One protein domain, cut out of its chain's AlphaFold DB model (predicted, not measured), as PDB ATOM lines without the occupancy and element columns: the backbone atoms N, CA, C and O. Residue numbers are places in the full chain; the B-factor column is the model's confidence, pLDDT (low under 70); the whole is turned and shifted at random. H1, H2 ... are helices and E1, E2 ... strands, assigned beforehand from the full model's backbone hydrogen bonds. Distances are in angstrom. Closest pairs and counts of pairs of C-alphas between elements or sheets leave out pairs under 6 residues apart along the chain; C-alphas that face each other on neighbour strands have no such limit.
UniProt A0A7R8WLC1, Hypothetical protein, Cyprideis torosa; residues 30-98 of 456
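What this domain is: This is residues 30 to 98 of the 456 residues of the protein "Hypothetical protein" of Cyprideis torosa (UniProt A0A7R8WLC1). A small, rounded body is built from a strongly twisted four-stranded sheet with the hairpin of E2 and E3 over it, E3 crossing close to E4, and the short helix H1 at one end, next to both the sheet and the hairpin. The printed part has 69 residues with six named strands and one named helix, in the order E1 E2 E3 E4 E5 H1 E6. The larger sheet runs E1 - E6 - E4 - E5, all antiparallel, and E2 and E3 make a second, antiparallel sheet; the class is mostly strand. The whole is compact, with a radius of gyration of the C-alphas of 10.7 A and spans of 29 by 23 by 18 A.

How they stand to each other: E1, residues 30 to 33, is an edge strand, antiparallel to E6, residues 90 to 96, at 137 degrees between directions; N 31 and O 92 are within hydrogen-bond range at 2.8 A. E2, residues 39 to 42, and E3, residues 45 to 48, form a hairpin, with N 40 and O 47 2.9 A apart. E1 and E2 are apart. The closest C-alphas of E3 and E4, residues 56 to 61, are those of Glu 47 and Ile 57, at 4.6 A. E3 and E6 are near each other, with 5 pairs of C-alphas within 10 A. E4 is antiparallel to E6 at 143 degrees, with N 57 and O 95 2.8 A apart. E4 and E5, residues 64 to 67, form a hairpin, with N 61 and O 64 2.9 A apart; E5 is the other edge strand. The sheet E1 E6 E4 E5 is only just strongly twisted, its C-alphas lying up to 4.3 A off its best plane. H1, residues 78 to 83, only grazes this sheet, with its residues 78 to 82. The closest C-alphas of H1 and E2 are those of Met 79 and Phe 39, at 7.4 A. E5, H1 and E6 form a split strand-helix-strand unit, two strands running the same way with E4 between them in the sheet, and its crossover is right-handed. In H1 every O i to N i+4 pair is within hydrogen-bond range.

Where its parts are: E1 begins at C-alpha 30, (167.382, 36.740, 71.337), and measures 10.0 A. E2 measures 9.7 A, E3 10.0 A, E4 13.9 A and E5 9.6 A. H1 begins at C-alpha 78, (156.136, 47.930, 65.500), and measures 8.5 A. E6, the longest strand, measures 19.4 A and ends at C-alpha 96, (173.579, 47.114, 68.773).

The domain as a whole: The two C-alphas farthest apart are those of Ala 86 and Gly 98, at 31.5 A. The printed part has no cut. No link is long. The mean pLDDT of the printed part is 82.2; residues 50 to 55 and residue 74 are under 70.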
ATOM      1  N   GLU A  30     168.751  37.250  71.311       86.06
ATOM      2  CA  GLU A  30     167.382  36.740  71.337       86.06
ATOM      3  C   GLU A  30     166.797  36.875  72.747       86.06
ATOM      4  O   GLU A  30     167.414  36.489  73.746       86.06
ATOM      5  N   ARG A  31     165.601  37.456  72.839       84.44
ATOM      6  CA  ARG A  31     164.850  37.614  74.084       84.44
ATOM      7  C   ARG A  31     163.388  37.307  73.858       84.44
ATOM      8  O   ARG A  31     162.750  37.929  73.023       84.44
ATOM      9  N   THR A  32     162.844  36.419  74.678       85.94
ATOM     10  CA  THR A  32     161.402  36.204  74.747       85.94
ATOM     11  C   THR A  32     160.818  37.075  75.852       85.94
ATOM     12  O   THR A  32     161.266  37.002  76.997       85.94
ATOM     13  N   LEU A  33     159.832  37.897  75.515       84.44
ATOM     14  CA  LEU A  33     159.066  38.679  76.475       84.44
ATOM     15  C   LEU A  33     157.744  37.975  76.751       84.44
ATOM     16  O   LEU A  33     156.976  37.696  75.835       84.44
ATOM     17  N   SER A  34     157.474  37.702  78.024       82.75
ATOM     18  CA  SER A  34     156.218  37.103  78.485       82.75
ATOM     19  C   SER A  34     155.148  38.137  78.841       82.75
ATOM     20  O   SER A  34     153.986  37.771  78.993       82.75
ATOM     21  N   SER A  35     155.520  39.411  78.984       81.06
ATOM     22  CA  SER A  35     154.622  40.514  79.340       81.06
ATOM     23  C   SER A  35     155.030  41.820  78.647       81.06
ATOM     24  O   SER A  35     156.207  41.954  78.292       81.06
ATOM     25  N   PRO A  36     154.115  42.804  78.534       78.75
ATOM     26  CA  PRO A  36     154.406  44.108  77.946       78.75
ATOM     27  C   PRO A  36     155.624  44.792  78.566       78.75
ATOM     28  O   PRO A  36     155.743  44.871  79.790       78.75
ATOM     29  N   ALA A  37     156.523  45.279  77.712       80.06
ATOM     30  CA  ALA A  37     157.714  46.033  78.098       80.06
ATOM     31  C   ALA A  37     157.652  47.473  77.569       80.06
ATOM     32  O   ALA A  37     156.903  47.783  76.643       80.06
ATOM     33  N   HIS A  38     158.451  48.364  78.161       81.81
ATOM     34  CA  HIS A  38     158.549  49.751  77.713       81.81
ATOM     35  C   HIS A  38     159.524  49.879  76.538       81.81
ATOM     36  O   HIS A  38     160.729  49.641  76.675       81.81
ATOM     37  N   PHE A  39     158.983  50.289  75.393       85.19
ATOM     38  CA  PHE A  39     159.730  50.593  74.178       85.19
ATOM     39  C   PHE A  39     159.618  52.074  73.844       85.19
ATOM     40  O   PHE A  39     158.597  52.710  74.109       85.19
ATOM     41  N   VAL A  40     160.662  52.615  73.223       84.81
ATOM     42  CA  VAL A  40     160.687  53.989  72.729       84.81
ATOM     43  C   VAL A  40     161.180  54.001  71.294       84.81
ATOM     44  O   VAL A  40     162.138  53.321  70.933       84.81
ATOM     45  N   LEU A  41     160.527  54.819  70.473       84.12
ATOM     46  CA  LEU A  41     160.958  55.084  69.112       84.12
ATOM     47  C   LEU A  41     161.954  56.252  69.107       84.12
ATOM     48  O   LEU A  41     161.583  57.386  69.410       84.12
ATOM     49  N   LYS A  42     163.212  55.991  68.741       79.81
ATOM     50  CA  LYS A  42     164.245  57.023  68.539       79.81
ATOM     51  C   LYS A  42     164.830  56.908  67.142       79.81
ATOM     52  O   LYS A  42     165.214  55.825  66.714       79.81
ATOM     53  N   ASP A  43     164.885  58.021  66.413       76.00
ATOM     54  CA  ASP A  43     165.383  58.084  65.028       76.00
ATOM     55  C   ASP A  43     164.736  57.052  64.077       76.00
ATOM     56  O   ASP A  43     165.392  56.515  63.179       76.00
ATOM     57  N   GLY A  44     163.454  56.730  64.289       76.62
ATOM     58  CA  GLY A  44     162.743  55.710  63.509       76.62
ATOM     59  C   GLY A  44     163.218  54.279  63.779       76.62
ATOM     60  O   GLY A  44     163.095  53.423  62.910       76.62
ATOM     61  N   ARG A  45     163.808  54.017  64.949       82.25
ATOM     62  CA  ARG A  45     164.183  52.679  65.417       82.25
ATOM     63  C   ARG A  45     163.582  52.417  66.786       82.25
ATOM     64  O   ARG A  45     163.534  53.311  67.630       82.25
ATOM     65  N   VAL A  46     163.141  51.185  66.995       85.25
ATOM     66  CA  VAL A  46     162.571  50.747  68.268       85.25
ATOM     67  C   VAL A  46     163.706  50.368  69.217       85.25
ATOM     68  O   VAL A  46     164.494  49.468  68.929       85.25
ATOM     69  N   GLU A  47     163.793  51.061  70.348       85.19
ATOM     70  CA  GLU A  47     164.710  50.773  71.449       85.19
ATOM     71  C   GLU A  47     163.917  50.276  72.663       85.19
ATOM     72  O   GLU A  47     162.820  50.758  72.944       85.19
ATOM     73  N   MET A  48     164.473  49.316  73.398       81.06
ATOM     74  CA  MET A  48     163.877  48.818  74.640       81.06
ATOM     75  C   MET A  48     164.502  49.569  75.820       81.06
ATOM     76  O   MET A  48     165.721  49.522  75.991       81.06
ATOM     77  N   GLU A  49     163.701  50.279  76.621       73.06
ATOM     78  CA  GLU A  49     164.230  51.109  77.721       73.06
ATOM     79  C   GLU A  49     164.672  50.280  78.926       73.06
ATOM     80  O   GLU A  49     165.647  50.620  79.597       73.06
ATOM     81  N   LEU A  50     163.964  49.182  79.199       68.75
ATOM     82  CA  LEU A  50     164.177  48.370  80.389       68.75
ATOM     83  C   LEU A  50     164.336  46.896  80.011       68.75
ATOM     84  O   LEU A  50     163.514  46.336  79.292       68.75
ATOM     85  N   GLY A  51     165.401  46.260  80.506       65.06
ATOM     86  CA  GLY A  51     165.669  44.829  80.299       65.06
ATOM     87  C   GLY A  51     166.611  44.486  79.136       65.06
ATOM     88  O   GLY A  51     166.941  43.314  78.955       65.06
ATOM     89  N   ALA A  52     167.090  45.478  78.377       67.25
ATOM     90  CA  ALA A  52     168.139  45.317  77.369       67.25
ATOM     91  C   ALA A  52     169.373  46.146  77.751       67.25
ATOM     92  O   ALA A  52     169.236  47.186  78.399       67.25
ATOM     93  N   PRO A  53     170.588  45.732  77.346       68.94
ATOM     94  CA  PRO A  53     171.757  46.585  77.487       68.94
ATOM     95  C   PRO A  53     171.552  47.864  76.666       68.94
ATOM     96  O   PRO A  53     171.126  47.804  75.510       68.94
ATOM     97  N   SER A  54     171.893  49.016  77.241       67.38
ATOM     98  CA  SER A  54     171.760  50.326  76.592       67.38
ATOM     99  C   SER A  54     172.339  50.340  75.169       67.38
ATOM    100  O   SER A  54     173.451  49.851  74.947       67.38
ATOM    101  N   GLY A  55     171.612  50.934  74.217       69.94
ATOM    102  CA  GLY A  55     172.043  51.061  72.819       69.94
ATOM    103  C   GLY A  55     171.716  49.864  71.916       69.94
ATOM    104  O   GLY A  55     172.223  49.802  70.791       69.94
ATOM    105  N   HIS A  56     170.899  48.914  72.384       82.62
ATOM    106  CA  HIS A  56     170.317  47.875  71.533       82.62
ATOM    107  C   HIS A  56     168.992  48.341  70.928       82.62
ATOM    108  O   HIS A  56     168.134  48.887  71.617       82.62
ATOM    109  N   ILE A  57     168.842  48.083  69.634       85.94
ATOM    110  CA  ILE A  57     167.618  48.276  68.864       85.94
ATOM    111  C   ILE A  57     166.991  46.917  68.570       85.94
ATOM    112  O   ILE A  57     167.698  45.914  68.421       85.94
ATOM    113  N   VAL A  58     165.670  46.888  68.461       87.31
ATOM    114  CA  VAL A  58     164.940  45.715  67.982       87.31
ATOM    115  C   VAL A  58     165.133  45.622  66.469       87.31
ATOM    116  O   VAL A  58     164.925  46.602  65.755       87.31
ATOM    117  N   ILE A  59     165.579  44.461  65.990       87.94
ATOM    118  CA  ILE A  59     165.789  44.185  64.559       87.94
ATOM    119  C   ILE A  59     164.811  43.152  64.005       87.94
ATOM    120  O   ILE A  59     164.530  43.186  62.812       87.94
ATOM    121  N   GLU A  60     164.283  42.261  64.844       88.69
ATOM    122  CA  GLU A  60     163.252  41.294  64.456       88.69
ATOM    123  C   GLU A  60     162.250  41.100  65.599       88.69
ATOM    124  O   GLU A  60     162.639  41.119  66.773       88.69
ATOM    125  N   ILE A  61     160.984  40.882  65.236       89.06
ATOM    126  CA  ILE A  61     159.871  40.525  66.124       89.06
ATOM    127  C   ILE A  61     159.244  39.240  65.572       89.06
ATOM    128  O   ILE A  61     158.868  39.193  64.407       89.06
ATOM    129  N   ASP A  62     159.185  38.182  66.376       87.12
ATOM    130  CA  ASP A  62     158.682  36.843  66.027       87.12
ATOM    131  C   ASP A  62     159.282  36.239  64.749       87.12
ATOM    132  O   ASP A  62     158.640  35.497  64.007       87.12
ATOM    133  N   GLY A  63     160.559  36.542  64.502       83.44
ATOM    134  CA  GLY A  63     161.285  36.100  63.311       83.44
ATOM    135  C   GLY A  63     160.997  36.927  62.055       83.44
ATOM    136  O   GLY A  63     161.556  36.627  61.001       83.44
ATOM    137  N   GLU A  64     160.179  37.975  62.158       87.75
ATOM    138  CA  GLU A  64     159.938  38.934  61.085       87.75
ATOM    139  C   GLU A  64     160.847  40.164  61.265       87.75
ATOM    140  O   GLU A  64     160.891  40.757  62.350       87.75
ATOM    141  N   PRO A  65     161.597  40.574  60.226       86.44
ATOM    142  CA  PRO A  65     162.505  41.706  60.318       86.44
ATOM    143  C   PRO A  65     161.757  43.037  60.403       86.44
ATOM    144  O   PRO A  65     160.703  43.239  59.795       86.44
ATOM    145  N   LEU A  66     162.347  43.972  61.145       85.62
ATOM    146  CA  LEU A  66     161.897  45.353  61.229       85.62
ATOM    147  C   LEU A  66     162.578  46.202  60.156       85.62
ATOM    148  O   LEU A  66     163.800  46.376  60.155       85.62
ATOM    149  N   GLU A  67     161.778  46.811  59.291       83.12
ATOM    150  CA  GLU A  67     162.218  47.900  58.431       83.12
ATOM    151  C   GLU A  67     161.938  49.223  59.148       83.12
ATOM    152  O   GLU A  67     160.838  49.766  59.084       83.12
ATOM    153  N   ARG A  68     162.955  49.742  59.850       78.56
ATOM    154  CA  ARG A  68     162.863  50.948  60.697       78.56
ATOM    155  C   ARG A  68     161.897  50.771  61.873       78.56
ATOM    156  O   ARG A  68     162.303  50.268  62.919       78.56
ATOM    157  N   ASP A  69     160.657  51.206  61.705       82.19
ATOM    158  CA  ASP A  69     159.590  51.226  62.699       82.19
ATOM    159  C   ASP A  69     158.406  50.334  62.305       82.19
ATOM    160  O   ASP A  69     157.407  50.299  63.023       82.19
ATOM    161  N   GLN A  70     158.515  49.595  61.198       86.06
ATOM    162  CA  GLN A  70     157.462  48.723  60.681       86.06
ATOM    163  C   GLN A  70     157.930  47.277  60.581       86.06
ATOM    164  O   GLN A  70     159.069  46.990  60.211       86.06
ATOM    165  N   ILE A  71     157.023  46.355  60.892       84.06
ATOM    166  CA  ILE A  71     157.241  44.926  60.677       84.06
ATOM    167  C   ILE A  71     157.094  44.665  59.175       84.06
ATOM    168  O   ILE A  71     156.060  44.996  58.585       84.06
ATOM    169  N   ALA A  72     158.122  44.079  58.550       79.19
ATOM    170  CA  ALA A  72     158.179  43.889  57.095       79.19
ATOM    171  C   ALA A  72     156.953  43.136  56.548       79.19
ATOM    172  O   ALA A  72     156.457  43.407  55.453       79.19
ATOM    173  N   LYS A  73     156.413  42.210  57.343       70.62
ATOM    174  CA  LYS A  73     155.189  41.483  57.031       70.62
ATOM    175  C   LYS A  73     153.970  42.236  57.554       70.62
ATOM    176  O   LYS A  73     153.662  42.212  58.740       70.62
ATOM    177  N   GLY A  74     153.257  42.883  56.638       67.56
ATOM    178  CA  GLY A  74     151.981  43.547  56.916       67.56
ATOM    179  C   GLY A  74     152.067  45.057  57.136       67.56
ATOM    180  O   GLY A  74     151.018  45.682  57.243       67.56
ATOM    181  N   GLY A  75     153.270  45.649  57.172       77.00
ATOM    182  CA  GLY A  75     153.447  47.102  57.313       77.00
ATOM    183  C   GLY A  75     152.908  47.655  58.633       77.00
ATOM    184  O   GLY A  75     152.637  48.849  58.746       77.00
ATOM    185  N   VAL A  76     152.708  46.781  59.624       84.31
ATOM    186  CA  VAL A  76     152.161  47.162  60.924       84.31
ATOM    187  C   VAL A  76     153.236  47.945  61.682       84.31
ATOM    188  O   VAL A  76     154.384  47.481  61.750       84.31
ATOM    189  N   PRO A  77     152.904  49.110  62.266       87.94
ATOM    190  CA  PRO A  77     153.819  49.839  63.131       87.94
ATOM    191  C   PRO A  77     154.250  48.959  64.306       87.94
ATOM    192  O   PRO A  77     153.429  48.475  65.086       87.94
ATOM    193  N   ALA A  78     155.554  48.782  64.470       85.06
ATOM    194  CA  ALA A  78     156.136  47.930  65.500       85.06
ATOM    195  C   ALA A  78     155.711  48.355  66.911       85.06
ATOM    196  O   ALA A  78     155.444  47.513  67.760       85.06
ATOM    197  N   MET A  79     155.590  49.664  67.151       85.44
ATOM    198  CA  MET A  79     155.135  50.207  68.435       85.44
ATOM    199  C   MET A  79     153.696  49.807  68.772       85.44
ATOM    200  O   MET A  79     153.400  49.546  69.935       85.44
ATOM    201  N   GLU A  80     152.812  49.748  67.778       86.94
ATOM    202  CA  GLU A  80     151.421  49.329  67.969       86.94
ATOM    203  C   GLU A  80     151.359  47.831  68.281       86.94
ATOM    204  O   GLU A  80     150.743  47.426  69.264       86.94
ATOM    205  N   TYR A  81     152.111  47.029  67.524       85.88
ATOM    206  CA  TYR A  81     152.206  45.584  67.726       85.88
ATOM    207  C   TYR A  81     152.777  45.201  69.102       85.88
ATOM    208  O   TYR A  81     152.254  44.305  69.764       85.88
ATOM    209  N   LEU A  82     153.817  45.909  69.556       85.12
ATOM    210  CA  LEU A  82     154.457  45.701  70.860       85.12
ATOM    211  C   LEU A  82     153.597  46.184  72.039       85.12
ATOM    212  O   LEU A  82     153.792  45.715  73.162       85.12
ATOM    213  N   SER A  83     152.671  47.117  71.803       85.75
ATOM    214  CA  SER A  83     151.778  47.649  72.842       85.75
ATOM    215  C   SER A  83     150.584  46.734  73.123       85.75
ATOM    216  O   SER A  83     150.002  46.807  74.206       85.75
ATOM    217  N   ASP A  84     150.214  45.871  72.175       86.62
ATOM    218  CA  ASP A  84     149.095  44.948  72.337       86.62
ATOM    219  C   ASP A  84     149.491  43.736  73.196       86.62
ATOM    220  O   ASP A  84     150.321  42.903  72.825       86.62
ATOM    221  N   ALA A  85     148.865  43.630  74.371       84.75
ATOM    222  CA  ALA A  85     149.100  42.551  75.322       84.75
ATOM    223  C   ALA A  85     148.689  41.166  74.784       84.75
ATOM    224  O   ALA A  85     149.195  40.160  75.280       84.75
ATOM    225  N   ALA A  86     147.807  41.096  73.779       86.50
ATOM    226  CA  ALA A  86     147.360  39.835  73.187       86.50
ATOM    227  C   ALA A  86     148.443  39.137  72.349       86.50
ATOM    228  O   ALA A  86     148.368  37.925  72.152       86.50
ATOM    229  N   ASN A  87     149.458  39.877  71.892       84.69
ATOM    230  CA  ASN A  87     150.537  39.333  71.066       84.69
ATOM    231  C   ASN A  87     151.629  38.628  71.889       84.69
ATOM    232  O   ASN A  87     152.516  37.999  71.325       84.69
ATOM    233  N   TYR A  88     151.578  38.698  73.222       86.25
ATOM    234  CA  TYR A  88     152.562  38.057  74.093       86.25
ATOM    235  C   TYR A  88     152.234  36.568  74.309       86.25
ATOM    236  O   TYR A  88     151.066  36.219  74.501       86.25
ATOM    237  N   PRO A  89     153.241  35.673  74.359       86.38
ATOM    238  CA  PRO A  89     154.681  35.944  74.410       86.38
ATOM    239  C   PRO A  89     155.327  36.224  73.041       86.38
ATOM    240  O   PRO A  89     155.081  35.500  72.084       86.38
ATOM    241  N   LEU A  90     156.224  37.215  73.000       88.56
ATOM    242  CA  LEU A  90     156.926  37.675  71.793       88.56
ATOM    243  C   LEU A  90     158.402  37.276  71.816       88.56
ATOM    244  O   LEU A  90     159.056  37.383  72.855       88.56
ATOM    245  N   SER A  91     158.956  36.892  70.671       87.12
ATOM    246  CA  SER A  91     160.391  36.675  70.474       87.12
ATOM    247  C   SER A  91     161.029  37.877  69.784       87.12
ATOM    248  O   SER A  91     160.685  38.220  68.661       87.12
ATOM    249  N   LEU A  92     161.987  38.526  70.437       89.50
ATOM    250  CA  LEU A  92     162.699  39.687  69.911       89.50
ATOM    251  C   LEU A  92     164.150  39.338  69.613       89.50
ATOM    252  O   LEU A  92     164.837  38.761  70.459       89.50
ATOM    253  N   LYS A  93     164.656  39.788  68.462       88.38
ATOM    254  CA  LYS A  93     166.102  39.913  68.244       88.38
ATOM    255  C   LYS A  93     166.533  41.352  68.438       88.38
ATOM    256  O   LYS A  93     166.035  42.266  67.783       88.38
ATOM    257  N   LEU A  94     167.500  41.537  69.325       87.19
ATOM    258  CA  LEU A  94     168.093  42.822  69.662       87.19
ATOM    259  C   LEU A  94     169.508  42.897  69.088       87.19
ATOM    260  O   LEU A  94     170.310  41.988  69.289       87.19
ATOM    261  N   ALA A  95     169.856  43.993  68.427       84.19
ATOM    262  CA  ALA A  95     171.208  44.232  67.930       84.19
ATOM    263  C   ALA A  95     171.696  45.621  68.332       84.19
ATOM    264  O   ALA A  95     170.908  46.539  68.537       84.19
ATOM    265  N   ARG A  96     173.012  45.804  68.445       78.69
ATOM    266  CA  ARG A  96     173.579  47.114  68.773       78.69
ATOM    267  C   ARG A  96     173.333  48.099  67.626       78.69
ATOM    268  O   ARG A  96     173.626  47.789  66.471       78.69
ATOM    269  N   LYS A  97     172.840  49.301  67.942       80.25
ATOM    270  CA  LYS A  97     172.676  50.383  66.960       80.25
ATOM    271  C   LYS A  97     174.048  50.736  66.368       80.25
ATOM    272  O   LYS A  97     174.969  51.101  67.097       80.25
ATOM    273  N   GLY A  98     174.184  50.635  65.046       78.12
ATOM    274  CA  GLY A  98     175.324  51.218  64.333       78.12
ATOM    275  C   GLY A  98     175.286  52.747  64.409       78.12
ATOM    276  O   GLY A  98     174.206  53.333  64.342       78.12
TER     277      GLY A  98